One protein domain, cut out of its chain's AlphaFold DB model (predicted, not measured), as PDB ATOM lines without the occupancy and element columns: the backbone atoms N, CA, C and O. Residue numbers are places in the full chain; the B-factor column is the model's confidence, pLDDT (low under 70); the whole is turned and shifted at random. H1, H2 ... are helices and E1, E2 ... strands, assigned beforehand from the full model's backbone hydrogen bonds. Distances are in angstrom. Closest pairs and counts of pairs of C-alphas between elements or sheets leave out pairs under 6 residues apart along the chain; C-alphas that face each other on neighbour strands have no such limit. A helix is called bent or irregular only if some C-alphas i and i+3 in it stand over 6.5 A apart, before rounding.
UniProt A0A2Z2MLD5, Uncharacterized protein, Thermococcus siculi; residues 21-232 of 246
ATOM      1  N   GLY A  21     182.964 144.820 161.749       61.88
ATOM      2  CA  GLY A  21     182.566 146.116 162.296       61.88
ATOM      3  C   GLY A  21     181.473 146.738 161.435       61.88
ATOM      4  O   GLY A  21     181.690 146.942 160.242       61.88
ATOM      5  N   GLY A  22     180.301 147.040 161.998       63.78
ATOM      6  CA  GLY A  22     179.309 147.860 161.293       63.78
ATOM      7  C   GLY A  22     179.783 149.307 161.179       63.78
ATOM      8  O   GLY A  22     180.502 149.765 162.044       63.78
ATOM      9  N   LEU A  23     179.432 150.050 160.140       68.12
ATOM     10  CA  LEU A  23     179.634 151.500 160.107       68.12
ATOM     11  C   LEU A  23     178.275 152.181 160.308       68.12
ATOM     12  O   LEU A  23     177.290 151.736 159.716       68.12
ATOM     13  N   PRO A  24     178.191 153.250 161.123       64.44
ATOM     14  CA  PRO A  24     176.936 153.939 161.427       64.44
ATOM     15  C   PRO A  24     176.486 154.811 160.244       64.44
ATOM     16  O   PRO A  24     176.504 156.038 160.300       64.44
ATOM     17  N   VAL A  25     176.110 154.168 159.140       59.81
ATOM     18  CA  VAL A  25     175.705 154.829 157.889       59.81
ATOM     19  C   VAL A  25     174.198 155.056 157.785       59.81
ATOM     20  O   VAL A  25     173.777 155.876 156.976       59.81
ATOM     21  N   MET A  26     173.393 154.362 158.602       61.94
ATOM     22  CA  MET A  26     171.936 154.520 158.690       61.94
ATOM     23  C   MET A  26     171.374 154.155 160.076       61.94
ATOM     24  O   MET A  26     172.061 153.579 160.920       61.94
ATOM     25  N   GLY A  27     170.100 154.490 160.307       67.38
ATOM     26  CA  GLY A  27     169.356 154.150 161.524       67.38
ATOM     27  C   GLY A  27     169.757 154.959 162.762       67.38
ATOM     28  O   GLY A  27     170.314 156.050 162.660       67.38
ATOM     29  N   ILE A  28     169.470 154.406 163.946       72.69
ATOM     30  CA  ILE A  28     169.791 155.024 165.245       72.69
ATOM     31  C   ILE A  28     171.292 155.354 165.376       72.69
ATOM     32  O   ILE A  28     171.598 156.474 165.778       72.69
ATOM     33  N   PRO A  29     172.241 154.473 164.991       74.38
ATOM     34  CA  PRO A  29     173.668 154.797 165.064       74.38
ATOM     35  C   PRO A  29     174.042 156.015 164.215       74.38
ATOM     36  O   PRO A  29     174.806 156.865 164.662       74.38
ATOM     37  N   PHE A  30     173.461 156.143 163.019       72.56
ATOM     38  CA  PHE A  30     173.674 157.316 162.175       72.56
ATOM     39  C   PHE A  30     173.062 158.583 162.776       72.56
ATOM     40  O   PHE A  30     173.702 159.628 162.762       72.56
ATOM     41  N   LEU A  31     171.861 158.501 163.353       75.88
ATOM     42  CA  LEU A  31     171.234 159.631 164.044       75.88
ATOM     43  C   LEU A  31     172.077 160.100 165.239       75.88
ATOM     44  O   LEU A  31     172.242 161.298 165.448       75.88
ATOM     45  N   LEU A  32     172.663 159.174 165.995       79.25
ATOM     46  CA  LEU A  32     173.548 159.496 167.114       79.25
ATOM     47  C   LEU A  32     174.876 160.099 166.644       79.25
ATOM     48  O   LEU A  32     175.313 161.109 167.191       79.25
ATOM     49  N   LEU A  33     175.471 159.555 165.578       76.81
ATOM     50  CA  LEU A  33     176.643 160.160 164.940       76.81
ATOM     51  C   LEU A  33     176.326 161.599 164.506       76.81
ATOM     52  O   LEU A  33     177.074 162.525 164.798       76.81
ATOM     53  N   THR A  34     175.176 161.783 163.861       71.62
ATOM     54  CA  THR A  34     174.673 163.073 163.379       71.62
ATOM     55  C   THR A  34     174.513 164.080 164.508       71.62
ATOM     56  O   THR A  34     175.024 165.192 164.411       71.62
ATOM     57  N   LEU A  35     173.829 163.695 165.588       79.50
ATOM     58  CA  LEU A  35     173.631 164.545 166.760       79.50
ATOM     59  C   LEU A  35     174.955 164.905 167.428       79.50
ATOM     60  O   LEU A  35     175.122 166.044 167.850       79.50
ATOM     61  N   GLY A  36     175.901 163.966 167.498       77.19
ATOM     62  CA  GLY A  36     177.231 164.236 168.035       77.19
ATOM     63  C   GLY A  36     178.017 165.235 167.187       77.19
ATOM     64  O   GLY A  36     178.588 166.181 167.723       77.19
ATOM     65  N   LEU A  37     177.999 165.073 165.862       74.44
ATOM     66  CA  LEU A  37     178.726 165.937 164.927       74.44
ATOM     67  C   LEU A  37     178.105 167.338 164.806       74.44
ATOM     68  O   LEU A  37     178.811 168.334 164.962       74.44
ATOM     69  N   LEU A  38     176.790 167.431 164.572       75.50
ATOM     70  CA  LEU A  38     176.069 168.713 164.546       75.50
ATOM     71  C   LEU A  38     176.150 169.409 165.898       75.50
ATOM     72  O   LEU A  38     176.367 170.613 165.964       75.50
ATOM     73  N   GLY A  39     176.001 168.637 166.966       74.12
ATOM     74  CA  GLY A  39     176.156 169.092 168.328       74.12
ATOM     75  C   GLY A  39     177.525 169.687 168.597       74.12
ATOM     76  O   GLY A  39     177.602 170.806 169.073       74.12
ATOM     77  N   GLY A  40     178.608 169.003 168.227       69.62
ATOM     78  CA  GLY A  40     179.968 169.533 168.357       69.62
ATOM     79  C   GLY A  40     180.198 170.816 167.551       69.62
ATOM     80  O   GLY A  40     180.856 171.731 168.040       69.62
ATOM     81  N   ALA A  41     179.613 170.923 166.353       70.44
ATOM     82  CA  ALA A  41     179.711 172.121 165.514       70.44
ATOM     83  C   ALA A  41     178.875 173.304 166.043       70.44
ATOM     84  O   ALA A  41     179.311 174.452 165.986       70.44
ATOM     85  N   LEU A  42     177.671 173.036 166.555       74.81
ATOM     86  CA  LEU A  42     176.728 174.054 167.034       74.81
ATOM     87  C   LEU A  42     176.904 174.386 168.515       74.81
ATOM     88  O   LEU A  42     176.475 175.453 168.950       74.81
ATOM     89  N   ALA A  43     177.527 173.512 169.302       72.50
ATOM     90  CA  ALA A  43     177.687 173.715 170.734       72.50
ATOM     91  C   ALA A  43     178.415 175.018 171.066       72.50
ATOM     92  O   ALA A  43     177.884 175.742 171.900       72.50
ATOM     93  N   PRO A  44     179.520 175.411 170.401       67.31
ATOM     94  CA  PRO A  44     180.145 176.712 170.641       67.31
ATOM     95  C   PRO A  44     179.177 177.895 170.478       67.31
ATOM     96  O   PRO A  44     179.200 178.846 171.258       67.31
ATOM     97  N   LEU A  45     178.283 177.830 169.485       70.56
ATOM     98  CA  LEU A  45     177.268 178.859 169.239       70.56
ATOM     99  C   LEU A  45     176.182 178.837 170.327       70.56
ATOM    100  O   LEU A  45     175.807 179.882 170.856       70.56
ATOM    101  N   LEU A  46     175.716 177.647 170.712       71.56
ATOM    102  CA  LEU A  46     174.705 177.464 171.757       71.56
ATOM    103  C   LEU A  46     175.221 177.837 173.151       71.56
ATOM    104  O   LEU A  46     174.471 178.398 173.947       71.56
ATOM    105  N   GLN A  47     176.492 177.572 173.452       73.06
ATOM    106  CA  GLN A  47     177.125 177.960 174.713       73.06
ATOM    107  C   GLN A  47     177.208 179.482 174.841       73.06
ATOM    108  O   GLN A  47     176.892 180.016 175.900       73.06
ATOM    109  N   LYS A  48     177.539 180.194 173.755       69.56
ATOM    110  CA  LYS A  48     177.519 181.667 173.738       69.56
ATOM    111  C   LYS A  48     176.119 182.243 173.968       69.56
ATOM    112  O   LYS A  48     175.999 183.294 174.586       69.56
ATOM    113  N   LEU A  49     175.075 181.566 173.486       73.69
ATOM    114  CA  LEU A  49     173.679 182.002 173.628       73.69
ATOM    115  C   LEU A  49     173.072 181.682 175.001       73.69
ATOM    116  O   LEU A  49     172.256 182.446 175.502       73.69
ATOM    117  N   THR A  50     173.440 180.551 175.601       75.81
ATOM    118  CA  THR A  50     172.804 180.041 176.830       75.81
ATOM    119  C   THR A  50     173.664 180.196 178.084       75.81
ATOM    120  O   THR A  50     173.158 180.012 179.188       75.81
ATOM    121  N   GLY A  51     174.961 180.491 177.945       69.19
ATOM    122  CA  GLY A  51     175.922 180.585 179.052       69.19
ATOM    123  C   GLY A  51     176.249 179.251 179.741       69.19
ATOM    124  O   GLY A  51     177.060 179.224 180.663       69.19
ATOM    125  N   GLY A  52     175.635 178.141 179.317       71.00
ATOM    126  CA  GLY A  52     175.838 176.810 179.892       71.00
ATOM    127  C   GLY A  52     176.885 175.990 179.140       71.00
ATOM    128  O   GLY A  52     177.108 176.188 177.950       71.00
ATOM    129  N   ILE A  53     177.504 175.008 179.804       67.12
ATOM    130  CA  ILE A  53     178.466 174.096 179.166       67.12
ATOM    131  C   ILE A  53     177.717 172.948 178.462       67.12
ATOM    132  O   ILE A  53     177.572 171.859 179.006       67.12
ATOM    133  N   ILE A  54     177.247 173.185 177.233       69.50
ATOM    134  CA  ILE A  54     176.449 172.197 176.471       69.50
ATOM    135  C   ILE A  54     177.320 171.233 175.631       69.50
ATOM    136  O   ILE A  54     176.898 170.116 175.345       69.50
ATOM    137  N   SER A  55     178.568 171.589 175.294       64.44
ATOM    138  CA  SER A  55     179.443 170.795 174.407       64.44
ATOM    139  C   SER A  55     179.653 169.339 174.835       64.44
ATOM    140  O   SER A  55     179.711 168.456 173.981       64.44
ATOM    141  N   TRP A  56     179.706 169.055 176.140       67.31
ATOM    142  CA  TRP A  56     179.891 167.688 176.647       67.31
ATOM    143  C   TRP A  56     178.702 166.767 176.361       67.31
ATOM    144  O   TRP A  56     178.893 165.566 176.173       67.31
ATOM    145  N   VAL A  57     177.488 167.314 176.257       73.81
ATOM    146  CA  VAL A  57     176.271 166.534 175.980       73.81
ATOM    147  C   VAL A  57     176.359 165.843 174.617       73.81
ATOM    148  O   VAL A  57     175.854 164.735 174.447       73.81
ATOM    149  N   PHE A  58     177.063 166.444 173.658       74.56
ATOM    150  CA  PHE A  58     177.186 165.922 172.298       74.56
ATOM    151  C   PHE A  58     178.291 164.870 172.129       74.56
ATOM    152  O   PHE A  58     178.327 164.167 171.120       74.56
ATOM    153  N   VAL A  59     179.133 164.664 173.147       71.38
ATOM    154  CA  VAL A  59     180.111 163.564 173.164       71.38
ATOM    155  C   VAL A  59     179.413 162.213 173.362       71.38
ATOM    156  O   VAL A  59     179.776 161.230 172.719       71.38
ATOM    157  N   TYR A  60     178.371 162.149 174.196       77.06
ATOM    158  CA  TYR A  60     177.620 160.913 174.457       77.06
ATOM    159  C   TYR A  60     177.013 160.265 173.200       77.06
ATOM    160  O   TYR A  60     177.264 159.077 172.980       77.06
ATOM    161  N   PRO A  61     176.258 160.980 172.340       78.69
ATOM    162  CA  PRO A  61     175.723 160.386 171.121       78.69
ATOM    163  C   PRO A  61     176.839 159.976 170.143       78.69
ATOM    164  O   PRO A  61     176.729 158.925 169.513       78.69
ATOM    165  N   LEU A  62     177.964 160.702 170.094       73.88
ATOM    166  CA  LEU A  62     179.124 160.296 169.295       73.88
ATOM    167  C   LEU A  62     179.671 158.932 169.750       73.88
ATOM    168  O   LEU A  62     179.850 158.030 168.932       73.88
ATOM    169  N   VAL A  63     179.864 158.742 171.056       75.88
ATOM    170  CA  VAL A  63     180.345 157.473 171.628       75.88
ATOM    171  C   VAL A  63     179.347 156.336 171.390       75.88
ATOM    172  O   VAL A  63     179.744 155.228 171.022       75.88
ATOM    173  N   LEU A  64     178.048 156.599 171.548       79.81
ATOM    174  CA  LEU A  64     176.998 155.597 171.334       79.81
ATOM    175  C   LEU A  64     176.843 155.186 169.862       79.81
ATOM    176  O   LEU A  64     176.365 154.088 169.584       79.81
ATOM    177  N   SER A  65     177.283 156.021 168.919       77.06
ATOM    178  CA  SER A  65     177.299 155.679 167.492       77.06
ATOM    179  C   SER A  65     178.411 154.697 167.100       77.06
ATOM    180  O   SER A  65     178.362 154.120 166.012       77.06
ATOM    181  N   ASN A  66     179.407 154.488 167.971       74.06
ATOM    182  CA  ASN A  66     180.599 153.719 167.636       74.06
ATOM    183  C   ASN A  66     180.279 152.214 167.510       74.06
ATOM    184  O   ASN A  66     179.651 151.638 168.412       74.06
ATOM    185  N   PRO A  67     180.696 151.551 166.421       72.19
ATOM    186  CA  PRO A  67     180.483 150.120 166.249       72.19
ATOM    187  C   PRO A  67     181.346 149.246 167.156       72.19
ATOM    188  O   PRO A  67     182.521 149.511 167.389       72.19
ATOM    189  N   MET A  68     180.753 148.147 167.621       76.31
ATOM    190  CA  MET A  68     181.383 147.154 168.502       76.31
ATOM    191  C   MET A  68     181.554 145.790 167.829       76.31
ATOM    192  O   MET A  68     182.411 145.003 168.231       76.31
ATOM    193  N   GLY A  69     180.743 145.487 166.817       76.56
ATOM    194  CA  GLY A  69     180.844 144.244 166.063       76.56
ATOM    195  C   GLY A  69     179.526 143.837 165.409       76.56
ATOM    196  O   GLY A  69     178.542 144.577 165.460       76.56
ATOM    197  N   ALA A  70     179.492 142.629 164.855       78.25
ATOM    198  CA  ALA A  70     178.280 141.989 164.365       78.25
ATOM    199  C   ALA A  70     178.186 140.548 164.882       78.25
ATOM    200  O   ALA A  70     179.196 139.893 165.146       78.25
ATOM    201  N   ARG A  71     176.962 140.047 165.027       82.12
ATOM    202  CA  ARG A  71     176.664 138.651 165.366       82.12
ATOM    203  C   ARG A  71     175.734 138.055 164.327       82.12
ATOM    204  O   ARG A  71     174.879 138.761 163.801       82.12
ATOM    205  N   LEU A  72     175.919 136.771 164.054       79.81
ATOM    206  CA  LEU A  72     175.066 135.995 163.166       79.81
ATOM    207  C   LEU A  72     174.436 134.880 163.994       79.81
ATOM    208  O   LEU A  72     175.101 133.896 164.309       79.81
ATOM    209  N   GLU A  73     173.194 135.089 164.406       80.00
ATOM    210  CA  GLU A  73     172.450 134.205 165.311       80.00
ATOM    211  C   GLU A  73     170.995 134.155 164.824       80.00
ATOM    212  O   GLU A  73     170.473 135.165 164.348       80.00
ATOM    213  N   ASP A  74     170.366 132.977 164.885       77.25
ATOM    214  CA  ASP A  74     168.938 132.761 164.587       77.25
ATOM    215  C   ASP A  74     168.451 133.363 163.261       77.25
ATOM    216  O   ASP A  74     167.420 134.034 163.193       77.25
ATOM    217  N   GLY A  75     169.242 133.184 162.201       78.88
ATOM    218  CA  GLY A  75     168.905 133.693 160.873       78.88
ATOM    219  C   GLY A  75     168.894 135.215 160.753       78.88
ATOM    220  O   GLY A  75     168.313 135.768 159.820       78.88
ATOM    221  N   LYS A  76     169.555 135.914 161.683       85.06
ATOM    222  CA  LYS A  76     169.668 137.372 161.693       85.06
ATOM    223  C   LYS A  76     171.121 137.812 161.786       85.06
ATOM    224  O   LYS A  76     171.909 137.304 162.584       85.06
ATOM    225  N   LEU A  77     171.460 138.836 161.011       84.62
ATOM    226  CA  LEU A  77     172.688 139.604 161.167       84.62
ATOM    227  C   LEU A  77     172.415 140.774 162.119       84.62
ATOM    228  O   LEU A  77     171.737 141.733 161.761       84.62
ATOM    229  N   THR A  78     172.931 140.702 163.343       85.50
ATOM    230  CA  THR A  78     172.759 141.745 164.362       85.50
ATOM    231  C   THR A  78     174.016 142.595 164.489       85.50
ATOM    232  O   THR A  78     175.059 142.117 164.931       85.50
ATOM    233  N   LEU A  79     173.908 143.875 164.143       84.31
ATOM    234  CA  LEU A  79     174.957 144.878 164.313       84.31
ATOM    235  C   LEU A  79     174.888 145.476 165.719       84.31
ATOM    236  O   LEU A  79     173.806 145.818 166.201       84.31
ATOM    237  N   LEU A  80     176.040 145.599 166.373       83.75
ATOM    238  CA  LEU A  80     176.171 146.078 167.747       83.75
ATOM    239  C   LEU A  80     176.870 147.438 167.764       83.75
ATOM    240  O   LEU A  80     177.997 147.564 167.281       83.75
ATOM    241  N   TYR A  81     176.230 148.428 168.384       81.88
ATOM    242  CA  TYR A  81     176.747 149.789 168.562       81.88
ATOM    243  C   TYR A  81     176.660 150.219 170.029       81.88
ATOM    244  O   TYR A  81     175.925 149.616 170.818       81.88
ATOM    245  N   GLY A  82     177.429 151.243 170.407       78.94
ATOM    246  CA  GLY A  82     177.334 151.892 171.719       78.94
ATOM    247  C   GLY A  82     177.492 150.915 172.881       78.94
ATOM    248  O   GLY A  82     176.598 150.787 173.709       78.94
ATOM    249  N   PHE A  83     178.594 150.161 172.897       77.69
ATOM    250  CA  PHE A  83     178.858 149.095 173.881       77.69
ATOM    251  C   PHE A  83     177.835 147.942 173.872       77.69
ATOM    252  O   PHE A  83     177.675 147.231 174.860       77.69
ATOM    253  N   GLY A  84     177.148 147.727 172.748       73.06
ATOM    254  CA  GLY A  84     176.153 146.661 172.596       73.06
ATOM    255  C   GLY A  84     174.764 147.015 173.134       73.06
ATOM    256  O   GLY A  84     173.878 146.159 173.095       73.06
ATOM    257  N   LEU A  85     174.564 148.257 173.589       79.56
ATOM    258  CA  LEU A  85     173.259 148.782 174.003       79.56
ATOM    259  C   LEU A  85     172.320 148.963 172.810       79.56
ATOM    260  O   LEU A  85     171.110 148.800 172.939       79.56
ATOM    261  N   ILE A  86     172.877 149.271 171.639       81.06
ATOM    262  CA  ILE A  86     172.111 149.470 170.414       81.06
ATOM    263  C   ILE A  86     172.334 148.257 169.521       81.06
ATOM    264  O   ILE A  86     173.448 148.003 169.054       81.06
ATOM    265  N   LYS A  87     171.256 147.506 169.294       85.00
ATOM    266  CA  LYS A  87     171.238 146.322 168.436       85.00
ATOM    267  C   LYS A  87     170.397 146.613 167.206       85.00
ATOM    268  O   LYS A  87     169.245 147.024 167.326       85.00
ATOM    269  N   GLN A  88     170.965 146.385 166.031       82.81
ATOM    270  CA  GLN A  88     170.256 146.509 164.766       82.81
ATOM    271  C   GLN A  88     170.266 145.157 164.066       82.81
ATOM    272  O   GLN A  88     171.295 144.736 163.543       82.81
ATOM    273  N   SER A  89     169.131 144.469 164.108       85.56
ATOM    274  CA  SER A  89     168.971 143.142 163.515       85.56
ATOM    275  C   SER A  89     168.448 143.247 162.087       85.56
ATOM    276  O   SER A  89     167.494 143.975 161.822       85.56
ATOM    277  N   ILE A  90     169.085 142.508 161.187       84.94
ATOM    278  CA  ILE A  90     168.748 142.387 159.770       84.94
ATOM    279  C   ILE A  90     168.387 140.922 159.539       84.94
ATOM    280  O   ILE A  90     169.183 140.046 159.886       84.94
ATOM    281  N   SER A  91     167.194 140.645 159.012       85.62
ATOM    282  CA  SER A  91     166.822 139.273 158.655       85.62
ATOM    283  C   SER A  91     167.666 138.818 157.472       85.62
ATOM    284  O   SER A  91     167.854 139.590 156.536       85.62
ATOM    285  N   LEU A  92     168.182 137.588 157.491       83.62
ATOM    286  CA  LEU A  92     168.932 137.076 156.342       83.62
ATOM    287  C   LEU A  92     168.049 136.935 155.099       83.62
ATOM    288  O   LEU A  92     168.521 137.194 153.996       83.62
ATOM    289  N   ASP A  93     166.769 136.624 155.292       85.00
ATOM    290  CA  ASP A  93     165.793 136.484 154.206       85.00
ATOM    291  C   ASP A  93     165.419 137.821 153.562       85.00
ATOM    292  O   ASP A  93     164.944 137.848 152.430       85.00
ATOM    293  N   SER A  94     165.630 138.938 154.269       84.81
ATOM    294  CA  SER A  94     165.359 140.268 153.725       84.81
ATOM    295  C   SER A  94     166.547 140.883 152.994       84.81
ATOM    296  O   SER A  94     166.436 142.004 152.498       84.81
ATOM    297  N   ILE A  95     167.679 140.174 152.903       83.19
ATOM    298  CA  ILE A  95     168.856 140.642 152.171       83.19
ATOM    299  C   ILE A  95     168.612 140.507 150.667       83.19
ATOM    300  O   ILE A  95     168.603 139.413 150.110       83.19
ATOM    301  N   GLU A  96     168.486 141.651 150.006       83.88
ATOM    302  CA  GLU A  96     168.287 141.767 148.562       83.88
ATOM    303  C   GLU A  96     169.624 141.721 147.809       83.88
ATOM    304  O   GLU A  96     169.747 141.079 146.766       83.88
ATOM    305  N   GLU A  97     170.651 142.391 148.342       81.25
ATOM    306  CA  GLU A  97     171.954 142.522 147.688       81.25
ATOM    307  C   GLU A  97     173.098 142.488 148.708       81.25
ATOM    308  O   GLU A  97     173.038 143.120 149.766       81.25
ATOM    309  N   ILE A  98     174.184 141.790 148.363       80.19
ATOM    310  CA  ILE A  98     175.451 141.866 149.093       80.19
ATOM    311  C   ILE A  98     176.564 142.193 148.107       80.19
ATOM    312  O   ILE A  98     176.860 141.410 147.204       80.19
ATOM    313  N   SER A  99     177.220 143.326 148.331       77.31
ATOM    314  CA  SER A  99     178.239 143.863 147.437       77.31
ATOM    315  C   SER A  99     179.521 144.160 148.205       77.31
ATOM    316  O   SER A  99     179.526 144.914 149.173       77.31
ATOM    317  N   VAL A 100     180.647 143.587 147.776       75.62
ATOM    318  CA  VAL A 100     181.961 143.903 148.355       75.62
ATOM    319  C   VAL A 100     182.485 145.172 147.686       75.62
ATOM    320  O   VAL A 100     183.041 145.149 146.587       75.62
ATOM    321  N   LEU A 101     182.275 146.304 148.349       69.38
ATOM    322  CA  LEU A 101     182.575 147.644 147.850       69.38
ATOM    323  C   LEU A 101     184.065 147.875 147.591       69.38
ATOM    324  O   LEU A 101     184.401 148.631 146.684       69.38
ATOM    325  N   SER A 102     184.961 147.188 148.306       61.62
ATOM    326  CA  SER A 102     186.407 147.243 148.026       61.62
ATOM    327  C   SER A 102     186.784 146.691 146.641       61.62
ATOM    328  O   SER A 102     187.892 146.936 146.162       61.62
ATOM    329  N   ARG A 103     185.878 145.953 145.983       67.44
ATOM    330  CA  ARG A 103     186.085 145.330 144.664       67.44
ATOM    331  C   ARG A 103     185.361 146.066 143.531       67.44
ATOM    332  O   ARG A 103     185.618 145.783 142.362       67.44
ATOM    333  N   LEU A 104     184.481 147.014 143.854       55.81
ATOM    334  CA  LEU A 104     183.711 147.786 142.878       55.81
ATOM    335  C   LEU A 104     184.533 148.967 142.323       55.81
ATOM    336  O   LEU A 104     185.327 149.594 143.026       55.81
ATOM    337  N   ARG A 105     184.362 149.272 141.028       48.56
ATOM    338  CA  ARG A 105     184.985 150.440 140.377       48.56
ATOM    339  C   ARG A 105     184.308 151.717 140.886       48.56
ATOM    340  O   ARG A 105     183.112 151.849 140.686       48.56
ATOM    341  N   TYR A 106     185.111 152.607 141.486       49.78
ATOM    342  CA  TYR A 106     184.910 154.034 141.809       49.78
ATOM    343  C   TYR A 106     183.471 154.547 142.070       49.78
ATOM    344  O   TYR A 106     182.564 154.399 141.261       49.78
ATOM    345  N   ALA A 107     183.304 155.305 143.161       51.31
ATOM    346  CA  ALA A 107     182.131 156.154 143.434       51.31
ATOM    347  C   ALA A 107     180.760 155.457 143.615       51.31
ATOM    348  O   ALA A 107     179.726 156.123 143.631       51.31
ATOM    349  N   THR A 108     180.703 154.138 143.821       57.81
ATOM    350  CA  THR A 108     179.419 153.430 144.012       57.81
ATOM    351  C   THR A 108     178.779 153.702 145.383       57.81
ATOM    352  O   THR A 108     177.559 153.664 145.519       57.81
ATOM    353  N   ILE A 109     179.579 154.037 146.404       56.81
ATOM    354  CA  ILE A 109     179.108 154.099 147.799       56.81
ATOM    355  C   ILE A 109     178.226 155.329 148.067       56.81
ATOM    356  O   ILE A 109     177.168 155.214 148.684       56.81
ATOM    357  N   THR A 110     178.591 156.505 147.554       60.09
ATOM    358  CA  THR A 110     177.809 157.743 147.746       60.09
ATOM    359  C   THR A 110     176.411 157.665 147.129       60.09
ATOM    360  O   THR A 110     175.492 158.329 147.611       60.09
ATOM    361  N   ARG A 111     176.203 156.803 146.122       64.75
ATOM    362  CA  ARG A 111     174.883 156.565 145.521       64.75
ATOM    363  C   ARG A 111     173.896 155.935 146.505       64.75
ATOM    364  O   ARG A 111     172.707 156.243 146.425       64.75
ATOM    365  N   HIS A 112     174.376 155.089 147.416       66.69
ATOM    366  CA  HIS A 112     173.543 154.388 148.399       66.69
ATOM    367  C   HIS A 112     173.337 155.185 149.691       66.69
ATOM    368  O   HIS A 112     172.338 154.998 150.375       66.69
ATOM    369  N   PHE A 113     174.224 156.138 149.989       71.25
ATOM    370  CA  PHE A 113     174.203 156.899 151.241       71.25
ATOM    371  C   PHE A 113     174.021 158.409 151.019       71.25
ATOM    372  O   PHE A 113     174.755 159.228 151.571       71.25
ATOM    373  N   LYS A 114     173.023 158.803 150.214       74.06
ATOM    374  CA  LYS A 114     172.772 160.219 149.869       74.06
ATOM    375  C   LYS A 114     172.498 161.100 151.092       74.06
ATOM    376  O   LYS A 114     173.069 162.179 151.199       74.06
ATOM    377  N   ALA A 115     171.663 160.631 152.022       69.44
ATOM    378  CA  ALA A 115     171.332 161.373 153.242       69.44
ATOM    379  C   ALA A 115     172.553 161.541 154.161       69.44
ATOM    380  O   ALA A 115     172.785 162.629 154.682       69.44
ATOM    381  N   TYR A 116     173.370 160.488 154.287       70.06
ATOM    382  CA  TYR A 116     174.640 160.525 155.015       70.06
ATOM    383  C   TYR A 116     175.584 161.575 154.431       70.06
ATOM    384  O   TYR A 116     176.078 162.432 155.159       70.06
ATOM    385  N   ALA A 117     175.794 161.542 153.112       74.69
ATOM    386  CA  ALA A 117     176.687 162.466 152.422       74.69
ATOM    387  C   ALA A 117     176.202 163.923 152.502       74.69
ATOM    388  O   ALA A 117     177.010 164.813 152.758       74.69
ATOM    389  N   ALA A 118     174.898 164.163 152.321       79.12
ATOM    390  CA  ALA A 118     174.308 165.500 152.383       79.12
ATOM    391  C   ALA A 118     174.429 166.116 153.781       79.12
ATOM    392  O   ALA A 118     174.831 167.267 153.923       79.12
ATOM    393  N   LEU A 119     174.131 165.340 154.821       76.56
ATOM    394  CA  LEU A 119     174.268 165.799 156.195       76.56
ATOM    395  C   LEU A 119     175.729 166.106 156.542       76.56
ATOM    396  O   LEU A 119     176.020 167.168 157.085       76.56
ATOM    397  N   TRP A 120     176.647 165.195 156.220       77.94
ATOM    398  CA  TRP A 120     178.072 165.417 156.458       77.94
ATOM    399  C   TRP A 120     178.572 166.686 155.760       77.94
ATOM    400  O   TRP A 120     179.328 167.451 156.354       77.94
ATOM    401  N   LEU A 121     178.103 166.942 154.534       83.62
ATOM    402  CA  LEU A 121     178.405 168.173 153.810       83.62
ATOM    403  C   LEU A 121     177.914 169.410 154.578       83.62
ATOM    404  O   LEU A 121     178.675 170.359 154.725       83.62
ATOM    405  N   VAL A 122     176.690 169.398 155.119       84.56
ATOM    406  CA  VAL A 122     176.164 170.508 155.940       84.56
ATOM    407  C   VAL A 122     177.040 170.756 157.168       84.56
ATOM    408  O   VAL A 122     177.415 171.897 157.427       84.56
ATOM    409  N   VAL A 123     177.411 169.705 157.904       82.12
ATOM    410  CA  VAL A 123     178.267 169.823 159.100       82.12
ATOM    411  C   VAL A 123     179.632 170.422 158.739       82.12
ATOM    412  O   VAL A 123     180.145 171.281 159.454       82.12
ATOM    413  N   VAL A 124     180.211 170.012 157.612       86.19
ATOM    414  CA  VAL A 124     181.496 170.533 157.127       86.19
ATOM    415  C   VAL A 124     181.382 171.982 156.695       86.19
ATOM    416  O   VAL A 124     182.254 172.772 157.034       86.19
ATOM    417  N   LEU A 125     180.312 172.358 155.993       87.38
ATOM    418  CA  LEU A 125     180.070 173.750 155.618       87.38
ATOM    419  C   LEU A 125     179.927 174.641 156.855       87.38
ATOM    420  O   LEU A 125     180.470 175.742 156.870       87.38
ATOM    421  N   LEU A 126     179.267 174.154 157.911       84.31
ATOM    422  CA  LEU A 126     179.196 174.855 159.194       84.31
ATOM    423  C   LEU A 126     180.572 174.977 159.857       84.31
ATOM    424  O   LEU A 126     180.916 176.055 160.331       84.31
ATOM    425  N   ALA A 127     181.378 173.912 159.857       84.62
ATOM    426  CA  ALA A 127     182.734 173.941 160.402       84.62
ATOM    427  C   ALA A 127     183.646 174.906 159.624       84.62
ATOM    428  O   ALA A 127     184.349 175.707 160.231       84.62
ATOM    429  N   VAL A 128     183.594 174.889 158.289       87.31
ATOM    430  CA  VAL A 128     184.323 175.838 157.434       87.31
ATOM    431  C   VAL A 128     183.846 177.261 157.699       87.31
ATOM    432  O   VAL A 128     184.670 178.143 157.917       87.31
ATOM    433  N   GLY A 129     182.531 177.485 157.747       84.06
ATOM    434  CA  GLY A 129     181.950 178.781 158.094       84.06
ATOM    435  C   GLY A 129     182.433 179.277 159.454       84.06
ATOM    436  O   GLY A 129     182.827 180.431 159.574       84.06
ATOM    437  N   TYR A 130     182.498 178.399 160.455       81.62
ATOM    438  CA  TYR A 130     183.042 178.731 161.768       81.62
ATOM    439  C   TYR A 130     184.516 179.158 161.698       81.62
ATOM    440  O   TYR A 130     184.870 180.144 162.331       81.62
ATOM    441  N   LEU A 131     185.362 178.468 160.921       84.12
ATOM    442  CA  LEU A 131     186.774 178.850 160.752       84.12
ATOM    443  C   LEU A 131     186.961 180.171 159.989       84.12
ATOM    444  O   LEU A 131     187.974 180.842 160.174       84.12
ATOM    445  N   LEU A 132     186.015 180.524 159.114       83.75
ATOM    446  CA  LEU A 132     186.012 181.790 158.372       83.75
ATOM    447  C   LEU A 132     185.506 182.967 159.214       83.75
ATOM    448  O   LEU A 132     185.851 184.115 158.942       83.75
ATOM    449  N   LEU A 133     184.683 182.693 160.224       78.81
ATOM    450  CA  LEU A 133     184.282 183.677 161.219       78.81
ATOM    451  C   LEU A 133     185.437 183.843 162.215       78.81
ATOM    452  O   LEU A 133     185.982 182.856 162.695       78.81
ATOM    453  N   ASP A 134     185.794 185.077 162.580       68.81
ATOM    454  CA  ASP A 134     186.869 185.361 163.555       68.81
ATOM    455  C   ASP A 134     186.419 185.073 165.008       68.81
ATOM    456  O   ASP A 134     186.535 185.869 165.939       68.81
ATOM    457  N   CYS A 135     185.790 183.914 165.197       66.12
ATOM    458  CA  CYS A 135     185.309 183.406 166.462       66.12
ATOM    459  C   CYS A 135     186.463 182.730 167.205       66.12
ATOM    460  O   CYS A 135     186.752 181.559 166.995       66.12
ATOM    461  N   ASN A 136     187.068 183.446 168.152       69.69
ATOM    462  CA  ASN A 136     188.126 182.920 169.027       69.69
ATOM    463  C   ASN A 136     187.603 182.022 170.167       69.69
ATOM    464  O   ASN A 136     188.129 182.059 171.276       69.69
ATOM    465  N   ASP A 137     186.547 181.236 169.931       75.25
ATOM    466  CA  ASP A 137     186.112 180.266 170.936       75.25
ATOM    467  C   ASP A 137     187.019 179.016 170.884       75.25
ATOM    468  O   ASP A 137     187.143 178.392 169.827       75.25
ATOM    469  N   PRO A 138     187.673 178.631 171.998       73.62
ATOM    470  CA  PRO A 138     188.635 177.534 171.987       73.62
ATOM    471  C   PRO A 138     188.021 176.215 171.530       73.62
ATOM    472  O   PRO A 138     188.664 175.465 170.804       73.62
ATOM    473  N   ILE A 139     186.777 175.931 171.924       73.50
ATOM    474  CA  ILE A 139     186.119 174.650 171.652       73.50
ATOM    475  C   ILE A 139     185.836 174.512 170.159       73.50
ATOM    476  O   ILE A 139     186.165 173.485 169.568       73.50
ATOM    477  N   GLY A 140     185.276 175.536 169.520       74.19
ATOM    478  CA  GLY A 140     185.030 175.474 168.081       74.19
ATOM    479  C   GLY A 140     186.320 175.420 167.257       74.19
ATOM    480  O   GLY A 140     186.360 174.716 166.247       74.19
ATOM    481  N   LEU A 141     187.401 176.058 167.719       78.69
ATOM    482  CA  LEU A 141     188.722 175.963 167.085       78.69
ATOM    483  C   LEU A 141     189.359 174.562 167.197       78.69
ATOM    484  O   LEU A 141     190.187 174.235 166.351       78.69
ATOM    485  N   TYR A 142     188.950 173.729 168.164       76.88
ATOM    486  CA  TYR A 142     189.284 172.293 168.219       76.88
ATOM    487  C   TYR A 142     188.371 171.449 167.318       76.88
ATOM    488  O   TYR A 142     188.820 170.607 166.542       76.88
ATOM    489  N   PHE A 143     187.056 171.652 167.418       77.69
ATOM    490  CA  PHE A 143     186.089 170.763 166.771       77.69
ATOM    491  C   PHE A 143     185.983 170.977 165.260       77.69
ATOM    492  O   PHE A 143     185.780 170.009 164.526       77.69
ATOM    493  N   ALA A 144     186.128 172.208 164.767       82.69
ATOM    494  CA  ALA A 144     185.984 172.477 163.340       82.69
ATOM    495  C   ALA A 144     187.082 171.794 162.490       82.69
ATOM    496  O   ALA A 144     186.721 171.098 161.534       82.69
ATOM    497  N   PRO A 145     188.386 171.868 162.837       87.44
ATOM    498  CA  PRO A 145     189.424 171.118 162.128       87.44
ATOM    499  C   PRO A 145     189.238 169.602 162.213       87.44
ATOM    500  O   PRO A 145     189.447 168.912 161.212       87.44
ATOM    501  N   LEU A 146     188.787 169.083 163.362       84.81
ATOM    502  CA  LEU A 146     188.469 167.665 163.548       84.81
ATOM    503  C   LEU A 146     187.371 167.196 162.593       84.81
ATOM    504  O   LEU A 146     187.544 166.197 161.893       84.81
ATOM    505  N   ILE A 147     186.260 167.929 162.531       83.25
ATOM    506  CA  ILE A 147     185.127 167.628 161.651       83.25
ATOM    507  C   ILE A 147     185.574 167.636 160.187       83.25
ATOM    508  O   ILE A 147     185.325 166.668 159.469       83.25
ATOM    509  N   ILE A 148     186.262 168.692 159.744       87.81
ATOM    510  CA  ILE A 148     186.722 168.830 158.352       87.81
ATOM    511  C   ILE A 148     187.675 167.687 157.984       87.81
ATOM    512  O   ILE A 148     187.505 167.043 156.948       87.81
ATOM    513  N   SER A 149     188.642 167.398 158.856       88.56
ATOM    514  CA  SER A 149     189.620 166.325 158.657       88.56
ATOM    515  C   SER A 149     188.944 164.961 158.594       88.56
ATOM    516  O   SER A 149     189.249 164.148 157.720       88.56
ATOM    517  N   MET A 150     187.982 164.708 159.483       82.19
ATOM    518  CA  MET A 150     187.254 163.447 159.492       82.19
ATOM    519  C   MET A 150     186.382 163.271 158.260       82.19
ATOM    520  O   MET A 150     186.400 162.186 157.682       82.19
ATOM    521  N   TYR A 151     185.709 164.328 157.794       82.19
ATOM    522  CA  TYR A 151     184.971 164.283 156.535       82.19
ATOM    523  C   TYR A 151     185.877 163.937 155.368       82.19
ATOM    524  O   TYR A 151     185.563 163.038 154.596       82.19
ATOM    525  N   ALA A 152     186.991 164.657 155.237       83.44
ATOM    526  CA  ALA A 152     187.895 164.514 154.111       83.44
ATOM    527  C   ALA A 152     188.449 163.087 154.046       83.44
ATOM    528  O   ALA A 152     188.409 162.462 152.988       83.44
ATOM    529  N   VAL A 153     188.869 162.524 155.182       81.88
ATOM    530  CA  VAL A 153     189.331 161.132 155.250       81.88
ATOM    531  C   VAL A 153     188.205 160.162 154.893       81.88
ATOM    532  O   VAL A 153     188.413 159.280 154.063       81.88
ATOM    533  N   PHE A 154     187.008 160.325 155.461       76.19
ATOM    534  CA  PHE A 154     185.879 159.436 155.174       76.19
ATOM    535  C   PHE A 154     185.471 159.507 153.696       76.19
ATOM    536  O   PHE A 154     185.283 158.484 153.044       76.19
ATOM    537  N   PHE A 155     185.403 160.710 153.134       77.12
ATOM    538  CA  PHE A 155     185.108 160.938 151.726       77.12
ATOM    539  C   PHE A 155     186.161 160.298 150.820       77.12
ATOM    540  O   PHE A 155     185.800 159.627 149.854       77.12
ATOM    541  N   LEU A 156     187.450 160.442 151.141       76.31
ATOM    542  CA  LEU A 156     188.536 159.801 150.398       76.31
ATOM    543  C   LEU A 156     188.428 158.276 150.449       76.31
ATOM    544  O   LEU A 156     188.511 157.635 149.405       76.31
ATOM    545  N   VAL A 157     188.175 157.703 151.628       72.50
ATOM    546  CA  VAL A 157     187.969 156.257 151.812       72.50
ATOM    547  C   VAL A 157     186.808 155.740 150.960       72.50
ATOM    548  O   VAL A 157     186.927 154.702 150.311       72.50
ATOM    549  N   LEU A 158     185.681 156.456 150.944       69.81
ATOM    550  CA  LEU A 158     184.485 156.028 150.215       69.81
ATOM    551  C   LEU A 158     184.586 156.260 148.699       69.81
ATOM    552  O   LEU A 158     183.981 155.526 147.916       69.81
ATOM    553  N   THR A 159     185.328 157.283 148.276       69.12
ATOM    554  CA  THR A 159     185.478 157.659 146.860       69.12
ATOM    555  C   THR A 159     186.563 156.837 146.174       69.12
ATOM    556  O   THR A 159     186.403 156.432 145.018       69.12
ATOM    557  N   PHE A 160     187.643 156.545 146.901       68.31
ATOM    558  CA  PHE A 160     188.798 155.792 146.437       68.31
ATOM    559  C   PHE A 160     188.907 154.476 147.218       68.31
ATOM    560  O   PHE A 160     189.807 154.325 148.042       68.31
ATOM    561  N   PRO A 161     188.057 153.469 146.925       55.69
ATOM    562  CA  PRO A 161     188.101 152.164 147.594       55.69
ATOM    563  C   PRO A 161     189.387 151.364 147.306       55.69
ATOM    564  O   PRO A 161     189.523 150.220 147.738       55.69
ATOM    565  N   ARG A 162     190.347 151.936 146.565       58.72
ATOM    566  CA  ARG A 162     191.616 151.299 146.220       58.72
ATOM    567  C   ARG A 162     192.741 151.739 147.149       58.72
ATOM    568  O   ARG A 162     192.947 152.923 147.392       58.72
ATOM    569  N   ARG A 163     193.515 150.734 147.563       61.41
ATOM    570  CA  ARG A 163     194.768 150.788 148.323       61.41
ATOM    571  C   ARG A 163     195.822 151.660 147.624       61.41
ATOM    572  O   ARG A 163     196.691 151.139 146.934       61.41
ATOM    573  N   GLY A 164     195.694 152.978 147.727       63.25
ATOM    574  CA  GLY A 164     196.549 153.928 147.021       63.25
ATOM    575  C   GLY A 164     197.218 154.928 147.950       63.25
ATOM    576  O   GLY A 164     196.656 155.321 148.974       63.25
ATOM    577  N   GLU A 165     198.398 155.384 147.537       77.69
ATOM    578  CA  GLU A 165     199.174 156.460 148.169       77.69
ATOM    579  C   GLU A 165     198.336 157.728 148.396       77.69
ATOM    580  O   GLU A 165     198.529 158.423 149.387       77.69
ATOM    581  N   VAL A 166     197.322 157.971 147.555       81.12
ATOM    582  CA  VAL A 166     196.375 159.094 147.670       81.12
ATOM    583  C   VAL A 166     195.670 159.135 149.029       81.12
ATOM    584  O   VAL A 166     195.520 160.217 149.594       81.12
ATOM    585  N   LEU A 167     195.265 157.985 149.590       82.69
ATOM    586  CA  LEU A 167     194.617 157.970 150.906       82.69
ATOM    587  C   LEU A 167     195.602 158.370 152.009       82.69
ATOM    588  O   LEU A 167     195.232 159.108 152.915       82.69
ATOM    589  N   TYR A 168     196.853 157.912 151.919       85.12
ATOM    590  CA  TYR A 168     197.897 158.260 152.883       85.12
ATOM    591  C   TYR A 168     198.287 159.733 152.791       85.12
ATOM    592  O   TYR A 168     198.397 160.390 153.822       85.12
ATOM    593  N   VAL A 169     198.431 160.268 151.577       88.62
ATOM    594  CA  VAL A 169     198.707 161.693 151.350       88.62
ATOM    595  C   VAL A 169     197.549 162.548 151.862       88.62
ATOM    596  O   VAL A 169     197.771 163.496 152.610       88.62
ATOM    597  N   GLY A 170     196.305 162.187 151.538       87.88
ATOM    598  CA  GLY A 170     195.126 162.898 152.027       87.88
ATOM    599  C   GLY A 170     195.001 162.853 153.550       87.88
ATOM    600  O   GLY A 170     194.763 163.881 154.179       87.88
ATOM    601  N   ALA A 171     195.237 161.691 154.162       88.44
ATOM    602  CA  ALA A 171     195.252 161.549 155.614       88.44
ATOM    603  C   ALA A 171     196.366 162.372 156.271       88.44
ATOM    604  O   ALA A 171     196.122 163.002 157.295       88.44
ATOM    605  N   LEU A 172     197.561 162.416 155.673       91.81
ATOM    606  CA  LEU A 172     198.669 163.241 156.151       91.81
ATOM    607  C   LEU A 172     198.305 164.728 156.124       91.81
ATOM    608  O   LEU A 172     198.541 165.421 157.109       91.81
ATOM    609  N   LEU A 173     197.690 165.208 155.038       92.06
ATOM    610  CA  LEU A 173     197.211 166.590 154.938       92.06
ATOM    611  C   LEU A 173     196.138 166.899 155.988       92.06
ATOM    612  O   LEU A 173     196.180 167.959 156.606       92.06
ATOM    613  N   CYS A 174     195.218 165.964 156.234       91.44
ATOM    614  CA  CYS A 174     194.196 166.108 157.273       91.44
ATOM    615  C   CYS A 174     194.821 166.178 158.670       91.44
ATOM    616  O   CYS A 174     194.482 167.063 159.445       91.44
ATOM    617  N   ILE A 175     195.776 165.299 158.983       92.56
ATOM    618  CA  ILE A 175     196.503 165.314 160.262       92.56
ATOM    619  C   ILE A 175     197.302 166.612 160.420       92.56
ATOM    620  O   ILE A 175     197.292 167.215 161.490       92.56
ATOM    621  N   ALA A 176     197.974 167.066 159.360       92.88
ATOM    622  CA  ALA A 176     198.712 168.321 159.382       92.88
ATOM    623  C   ALA A 176     197.777 169.504 159.657       92.88
ATOM    624  O   ALA A 176     198.068 170.314 160.530       92.88
ATOM    625  N   PHE A 177     196.632 169.575 158.975       92.12
ATOM    626  CA  PHE A 177     195.630 170.613 159.211       92.12
ATOM    627  C   PHE A 177     195.082 170.572 160.643       92.12
ATOM    628  O   PHE A 177     195.057 171.599 161.321       92.12
ATOM    629  N   LEU A 178     194.723 169.376 161.114       90.44
ATOM    630  CA  LEU A 178     194.211 169.112 162.454       90.44
ATOM    631  C   LEU A 178     195.174 169.561 163.560       90.44
ATOM    632  O   LEU A 178     194.738 170.099 164.566       90.44
ATOM    633  N   ILE A 179     196.483 169.382 163.373       90.06
ATOM    634  CA  ILE A 179     197.492 169.758 164.373       90.06
ATOM    635  C   ILE A 179     197.897 171.229 164.235       90.06
ATOM    636  O   ILE A 179     197.954 171.959 165.223       90.06
ATOM    637  N   VAL A 180     198.208 171.680 163.017       90.44
ATOM    638  CA  VAL A 180     198.802 173.004 162.775       90.44
ATOM    639  C   VAL A 180     197.796 174.117 163.041       90.44
ATOM    640  O   VAL A 180     198.163 175.127 163.639       90.44
ATOM    641  N   TYR A 181     196.534 173.953 162.637       89.62
ATOM    642  CA  TYR A 181     195.551 175.030 162.759       89.62
ATOM    643  C   TYR A 181     195.276 175.416 164.229       89.62
ATOM    644  O   TYR A 181     195.468 176.589 164.577       89.62
ATOM    645  N   PRO A 182     194.928 174.478 165.135       86.75
ATOM    646  CA  PRO A 182     194.752 174.790 166.552       86.75
ATOM    647  C   PRO A 182     196.056 175.230 167.217       86.75
ATOM    648  O   PRO A 182     196.032 176.118 168.063       86.75
ATOM    649  N   LEU A 183     197.203 174.656 166.834       88.31
ATOM    650  CA  LEU A 183     198.506 175.049 167.378       88.31
ATOM    651  C   LEU A 183     198.813 176.530 167.123       88.31
ATOM    652  O   LEU A 183     199.264 177.223 168.032       88.31
ATOM    653  N   VAL A 184     198.537 177.026 165.914       88.06
ATOM    654  CA  VAL A 184     198.752 178.437 165.553       88.06
ATOM    655  C   VAL A 184     197.757 179.359 166.264       88.06
ATOM    656  O   VAL A 184     198.133 180.450 166.685       88.06
ATOM    657  N   LYS A 185     196.494 178.940 166.412       86.56
ATOM    658  CA  LYS A 185     195.423 179.790 166.968       86.56
ATOM    659  C   LYS A 185     195.341 179.795 168.497       86.56
ATOM    660  O   LYS A 185     195.008 180.822 169.077       86.56
ATOM    661  N   LEU A 186     195.623 178.671 169.152       82.88
ATOM    662  CA  LEU A 186     195.429 178.471 170.597       82.88
ATOM    663  C   LEU A 186     196.729 178.127 171.346       82.88
ATOM    664  O   LEU A 186     196.740 178.075 172.580       82.88
ATOM    665  N   GLY A 187     197.829 177.900 170.626       84.69
ATOM    666  CA  GLY A 187     199.131 177.580 171.202       84.69
ATOM    667  C   GLY A 187     199.314 176.097 171.565       84.69
ATOM    668  O   GLY A 187     198.466 175.257 171.277       84.69
ATOM    669  N   PRO A 188     200.428 175.740 172.231       86.50
ATOM    670  CA  PRO A 188     200.892 174.351 172.371       86.50
ATOM    671  C   PRO A 188     200.027 173.453 173.266       86.50
ATOM    672  O   PRO A 188     200.191 172.235 173.257       86.50
ATOM    673  N   LYS A 189     199.084 174.017 174.029       79.62
ATOM    674  CA  LYS A 189     198.173 173.247 174.896       79.62
ATOM    675  C   LYS A 189     197.225 172.337 174.099       79.62
ATOM    676  O   LYS A 189     196.676 171.398 174.667       79.62
ATOM    677  N   THR A 190     197.071 172.594 172.801       78.19
ATOM    678  CA  THR A 190     196.243 171.811 171.873       78.19
ATOM    679  C   THR A 190     196.889 170.513 171.409       78.19
ATOM    680  O   THR A 190     196.188 169.618 170.955       78.19
ATOM    681  N   LEU A 191     198.209 170.361 171.552       78.38
ATOM    682  CA  LEU A 191     198.933 169.236 170.957       78.38
ATOM    683  C   LEU A 191     198.471 167.875 171.485       78.38
ATOM    684  O   LEU A 191     198.348 166.929 170.714       78.38
ATOM    685  N   VAL A 192     198.204 167.768 172.788       77.81
ATOM    686  CA  VAL A 192     197.826 166.493 173.418       77.81
ATOM    687  C   VAL A 192     196.513 165.932 172.848       77.81
ATOM    688  O   VAL A 192     196.538 164.802 172.360       77.81
ATOM    689  N   PRO A 193     195.381 166.665 172.858       76.69
ATOM    690  CA  PRO A 193     194.145 166.161 172.260       76.69
ATOM    691  C   PRO A 193     194.259 165.956 170.741       76.69
ATOM    692  O   PRO A 193     193.761 164.950 170.238       76.69
ATOM    693  N   GLU A 194     194.970 166.822 170.014       79.81
ATOM    694  CA  GLU A 194     195.078 166.692 168.552       79.81
ATOM    695  C   GLU A 194     195.899 165.481 168.110       79.81
ATOM    696  O   GLU A 194     195.560 164.819 167.129       79.81
ATOM    697  N   VAL A 195     196.932 165.104 168.866       83.81
ATOM    698  CA  VAL A 195     197.673 163.861 168.609       83.81
ATOM    699  C   VAL A 195     196.774 162.636 168.801       83.81
ATOM    700  O   VAL A 195     196.868 161.686 168.023       83.81
ATOM    701  N   VAL A 196     195.861 162.650 169.778       82.56
ATOM    702  CA  VAL A 196     194.892 161.554 169.970       82.56
ATOM    703  C   VAL A 196     193.966 161.430 168.756       82.56
ATOM    704  O   VAL A 196     193.755 160.323 168.253       82.56
ATOM    705  N   PHE A 197     193.462 162.546 168.230       82.12
ATOM    706  CA  PHE A 197     192.633 162.536 167.023       82.12
ATOM    707  C   PHE A 197     193.425 162.183 165.756       82.12
ATOM    708  O   PHE A 197     192.923 161.464 164.891       82.12
ATOM    709  N   ALA A 198     194.690 162.587 165.655       85.81
ATOM    710  CA  ALA A 198     195.572 162.159 164.574       85.81
ATOM    711  C   ALA A 198     195.784 160.635 164.589       85.81
ATOM    712  O   ALA A 198     195.705 159.985 163.545       85.81
ATOM    713  N   LEU A 199     195.982 160.038 165.769       85.56
ATOM    714  CA  LEU A 199     196.052 158.583 165.927       85.56
ATOM    715  C   LEU A 199     194.740 157.900 165.521       85.56
ATOM    716  O   LEU A 199     194.784 156.834 164.904       85.56
ATOM    717  N   LEU A 200     193.589 158.521 165.800       81.88
ATOM    718  CA  LEU A 200     192.285 158.043 165.329       81.88
ATOM    719  C   LEU A 200     192.212 158.034 163.795       81.88
ATOM    720  O   LEU A 200     191.789 157.030 163.224       81.88
ATOM    721  N   ILE A 201     192.674 159.094 163.120       83.81
ATOM    722  CA  ILE A 201     192.744 159.150 161.648       83.81
ATOM    723  C   ILE A 201     193.639 158.035 161.102       83.81
ATOM    724  O   ILE A 201     193.238 157.315 160.187       83.81
ATOM    725  N   ILE A 202     194.833 157.850 161.673       85.75
ATOM    726  CA  ILE A 202     195.771 156.796 161.255       85.75
ATOM    727  C   ILE A 202     195.140 155.414 161.434       85.75
ATOM    728  O   ILE A 202     195.221 154.567 160.539       85.75
ATOM    729  N   TRP A 203     194.511 155.175 162.586       81.56
ATOM    730  CA  TRP A 203     193.810 153.928 162.866       81.56
ATOM    731  C   TRP A 203     192.695 153.684 161.849       81.56
ATOM    732  O   TRP A 203     192.636 152.600 161.273       81.56
ATOM    733  N   LEU A 204     191.884 154.702 161.562       77.50
ATOM    734  CA  LEU A 204     190.786 154.632 160.605       77.50
ATOM    735  C   LEU A 204     191.297 154.273 159.203       77.50
ATOM    736  O   LEU A 204     190.870 153.276 158.624       77.50
ATOM    737  N   VAL A 205     192.293 155.004 158.698       80.31
ATOM    738  CA  VAL A 205     192.950 154.721 157.409       80.31
ATOM    739  C   VAL A 205     193.483 153.290 157.363       80.31
ATOM    740  O   VAL A 205     193.297 152.590 156.370       80.31
ATOM    741  N   LYS A 206     194.107 152.814 158.445       79.75
ATOM    742  CA  LYS A 206     194.642 151.449 158.535       79.75
ATOM    743  C   LYS A 206     193.545 150.384 158.519       79.75
ATOM    744  O   LYS A 206     193.750 149.349 157.888       79.75
ATOM    745  N   VAL A 207     192.421 150.615 159.199       73.31
ATOM    746  CA  VAL A 207     191.258 149.710 159.189       73.31
ATOM    747  C   VAL A 207     190.694 149.615 157.779       73.31
ATOM    748  O   VAL A 207     190.617 148.519 157.239       73.31
ATOM    749  N   PHE A 208     190.420 150.744 157.127       71.19
ATOM    750  CA  PHE A 208     189.867 150.757 155.769       71.19
ATOM    751  C   PHE A 208     190.828 150.227 154.691       71.19
ATOM    752  O   PHE A 208     190.384 149.751 153.652       71.19
ATOM    753  N   GLN A 209     192.141 150.288 154.921       72.69
ATOM    754  CA  GLN A 209     193.141 149.684 154.029       72.69
ATOM    755  C   GLN A 209     193.239 148.160 154.189       72.69
ATOM    756  O   GLN A 209     193.530 147.449 153.220       72.69
ATOM    757  N   ARG A 210     193.050 147.656 155.415       73.38
ATOM    758  CA  ARG A 210     193.180 146.228 155.742       73.38
ATOM    759  C   ARG A 210     191.891 145.455 155.521       73.38
ATOM    760  O   ARG A 210     191.956 144.338 155.014       73.38
ATOM    761  N   ASP A 211     190.767 146.042 155.898       74.31
ATOM    762  CA  ASP A 211     189.473 145.378 155.921       74.31
ATOM    763  C   ASP A 211     188.706 145.672 154.623       74.31
ATOM    764  O   ASP A 211     188.764 146.765 154.061       74.31
ATOM    765  N   GLU A 212     187.985 144.675 154.118       75.62
ATOM    766  CA  GLU A 212     187.080 144.832 152.988       75.62
ATOM    767  C   GLU A 212     185.778 145.498 153.439       75.62
ATOM    768  O   GLU A 212     185.177 145.129 154.453       75.62
ATOM    769  N   LEU A 213     185.332 146.479 152.653       75.62
ATOM    770  CA  LEU A 213     184.041 147.133 152.827       75.62
ATOM    771  C   LEU A 213     182.952 146.301 152.166       75.62
ATOM    772  O   LEU A 213     183.050 145.980 150.982       75.62
ATOM    773  N   ILE A 214     181.901 145.990 152.910       78.50
ATOM    774  CA  ILE A 214     180.774 145.190 152.442       78.50
ATOM    775  C   ILE A 214     179.496 146.004 152.608       78.50
ATOM    776  O   ILE A 214     179.158 146.449 153.702       78.50
ATOM    777  N   LEU A 215     178.792 146.198 151.502       81.12
ATOM    778  CA  LEU A 215     177.437 146.713 151.454       81.12
ATOM    779  C   LEU A 215     176.464 145.549 151.603       81.12
ATOM    780  O   LEU A 215     176.554 144.573 150.858       81.12
ATOM    781  N   VAL A 216     175.516 145.685 152.518       81.31
ATOM    782  CA  VAL A 216     174.340 144.816 152.605       81.31
ATOM    783  C   VAL A 216     173.120 145.689 152.359       81.31
ATOM    784  O   VAL A 216     172.950 146.699 153.040       81.31
ATOM    785  N   VAL A 217     172.291 145.335 151.383       82.19
ATOM    786  CA  VAL A 217     170.991 145.970 151.146       82.19
ATOM    787  C   VAL A 217     169.912 145.005 151.614       82.19
ATOM    788  O   VAL A 217     169.869 143.870 151.148       82.19
ATOM    789  N   ALA A 218     169.082 145.441 152.557       83.44
ATOM    790  CA  ALA A 218     167.990 144.649 153.105       83.44
ATOM    791  C   ALA A 218     166.776 145.526 153.417       83.44
ATOM    792  O   ALA A 218     166.940 146.603 153.995       83.44
ATOM    793  N   ASP A 219     165.575 145.081 153.044       81.81
ATOM    794  CA  ASP A 219     164.316 145.831 153.202       81.81
ATOM    795  C   ASP A 219     164.404 147.275 152.660       81.81
ATOM    796  O   ASP A 219     164.027 148.243 153.333       81.81
ATOM    797  N   GLY A 220     165.011 147.454 151.481       76.06
ATOM    798  CA  GLY A 220     165.284 148.775 150.895       76.06
ATOM    799  C   GLY A 220     166.268 149.664 151.681       76.06
ATOM    800  O   GLY A 220     166.415 150.847 151.364       76.06
ATOM    801  N   LYS A 221     166.953 149.135 152.705       80.06
ATOM    802  CA  LYS A 221     167.951 149.851 153.517       80.06
ATOM    803  C   LYS A 221     169.361 149.358 153.219       80.06
ATOM    804  O   LYS A 221     169.632 148.166 153.211       80.06
ATOM    805  N   SER A 222     170.286 150.294 153.042       78.06
ATOM    806  CA  SER A 222     171.716 150.024 152.891       78.06
ATOM    807  C   SER A 222     172.461 150.057 154.227       78.06
ATOM    808  O   SER A 222     172.341 151.004 155.008       78.06
ATOM    809  N   TYR A 223     173.297 149.051 154.446       78.88
ATOM    810  CA  TYR A 223     174.167 148.883 155.601       78.88
ATOM    811  C   TYR A 223     175.605 148.739 155.123       78.88
ATOM    812  O   TYR A 223     175.866 148.070 154.125       78.88
ATOM    813  N   LEU A 224     176.543 149.359 155.835       75.88
ATOM    814  CA  LEU A 224     177.963 149.288 155.515       75.88
ATOM    815  C   LEU A 224     178.696 148.549 156.629       75.88
ATOM    816  O   LEU A 224     178.542 148.881 157.801       75.88
ATOM    817  N   LEU A 225     179.479 147.547 156.257       79.75
ATOM    818  CA  LEU A 225     180.212 146.666 157.156       79.75
ATOM    819  C   LEU A 225     181.688 146.628 156.751       79.75
ATOM    820  O   LEU A 225     182.034 146.848 155.592       79.75
ATOM    821  N   THR A 226     182.550 146.311 157.706       76.25
ATOM    822  CA  THR A 226     183.989 146.096 157.521       76.25
ATOM    823  C   THR A 226     184.332 144.686 157.974       76.25
ATOM    824  O   THR A 226     183.964 144.286 159.079       76.25
ATOM    825  N   ALA A 227     185.007 143.908 157.133       77.69
ATOM    826  CA  ALA A 227     185.451 142.560 157.476       77.69
ATOM    827  C   ALA A 227     186.881 142.324 156.998       77.69
ATOM    828  O   ALA A 227     187.246 142.721 155.898       77.69
ATOM    829  N   LYS A 228     187.685 141.596 157.777       75.81
ATOM    830  CA  LYS A 228     189.060 141.239 157.372       75.81
ATOM    831  C   LYS A 228     189.117 140.400 156.092       75.81
ATOM    832  O   LYS A 228     190.098 140.470 155.361       75.81
ATOM    833  N   ASN A 229     188.093 139.580 155.863       77.19
ATOM    834  CA  ASN A 229     187.978 138.701 154.707       77.19
ATOM    835  C   ASN A 229     186.515 138.654 154.248       77.19
ATOM    836  O   ASN A 229     185.673 138.006 154.875       77.19
ATOM    837  N   GLY A 230     186.200 139.364 153.168       74.00
ATOM    838  CA  GLY A 230     184.857 139.439 152.607       74.00
ATOM    839  C   GLY A 230     184.390 138.117 152.010       74.00
ATOM    840  O   GLY A 230     183.211 137.803 152.126       74.00
ATOM    841  N   ASP A 231     185.282 137.282 151.469       78.56
ATOM    842  CA  ASP A 231     184.893 135.960 150.953       78.56
ATOM    843  C   ASP A 231     184.476 135.013 152.084       78.56
ATOM    844  O   ASP A 231     183.511 134.258 151.956       78.56
ATOM    845  N   GLU A 232     185.176 135.068 153.218       80.69
ATOM    846  CA  GLU A 232     184.796 134.332 154.425       80.69
ATOM    847  C   GLU A 232     183.458 134.833 154.982       80.69
ATOM    848  O   GLU A 232     182.580 134.024 155.285       80.69
TER     849      GLU A 232
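Overview. This is residues 21 to 232 of the 246 residues of an uncharacterized protein of Thermococcus siculi (UniProt A0A2Z2MLD5). Five long helices, H1, H4, H5, H6 and H7, form a bundle with H5 in the middle, and a small sandwich of two crossed sheets, E1 E7 E6 E5 and E2 E3 E4, sits at one end of it. Short H2 folds back along H1. The printed part has 212 residues with seven named helices and seven named strands, in the order E1 H1 H2 E2 E3 E4 E5 H3 H4 H5 H6 H7 E6 E7; both sheets are antiparallel and the class is mixed. The whole is compact, with a radius of gyration of the C-alphas of 18.0 A and spans of 53 by 39 by 27 A.

Arrangement. The largest sheet, strongly twisted, runs E1, residues 21 to 23, E7, residues 221 to 227, E6, residues 212 to 218, and E5, residues 95 to 100. Within hydrogen-bond range are N 23 and O 224 at 2.8 A, N 214 and O 225 at 2.8 A in the hairpin of E6 and E7, and N 99 and O 215 at 2.9 A. Face to face with it in the sandwich, strands at 69 degrees, is a meander, each strand the antiparallel neighbour of the one before: E2, residues 67 to 73, E3, residues 76 to 81, and E4, residues 86 to 91, with N 71 and O 78 at 2.8 A and N 79 and O 88 at 2.8 A. H1, residues 27 to 50, H3, residues 108 to 112, and H7, residues 188 to 210, only graze the larger sheet. The hub is H5, residues 138 to 159. It touches H4, residues 114 to 132, opposite ways at 37 degrees, only just a steep tilt; their closest C-alphas, of Ala 127 and Ala 144, are 4.6 A apart. It forms a hairpin with H6, residues 165 to 186, at a shallow tilt of 6 degrees; their closest C-alphas, of Ser 149 and Cys 174, are 4.8 A apart. H5 touches H7, the same way; their closest C-alphas, of Val 157 and Phe 208, are 7.0 A apart. H1 touches H5 with residues 37 to 44 alone; the closest C-alphas, of Pro 44 and Gly 140, are 5.7 A apart. H3 touches H5; their closest C-alphas, of Ile 109 and Leu 158, are 6.2 A apart. H2, residues 55 to 64, forms a hairpin with H1; their closest C-alphas, of Gly 36 and Leu 62, are 4.5 A apart. H1 is apart from H6 and H7. Every O i to N i+4 pair is within hydrogen-bond range in H4, against 18 of 20 in H1, 2 of 6 in H2 with 5 of 7 O i to N i+3 pairs, 0 of 1 in H3 with 2 of 2, 16 of 18 in H5, 17 of 18 in H6 and 17 of 19 in H7.

Along the chain. E1 begins at C-alpha 21 (182.566, 146.116, 162.296), and E7 ends at C-alpha 227 (185.451, 142.560, 157.476). From first to last C-alpha H1 is 30.3 A long, H4 26.7 A, H5 32.2 A, H6 31.6 A and H7 33.6 A. H1 and H7 are only just irregular: C-alphas 41 and 44, and C-alphas 189 and 192, are 6.9 A apart.

Size, cuts and confidence. The two C-alphas farthest apart, of Asp 74 and Asp 134, are 55.6 A apart. The printed part has no cut, and no link is long. Mean pLDDT of the printed part is 77.2; 38 residues are under 70, among them 21 to 27, 101 to 112 and 158 to 164.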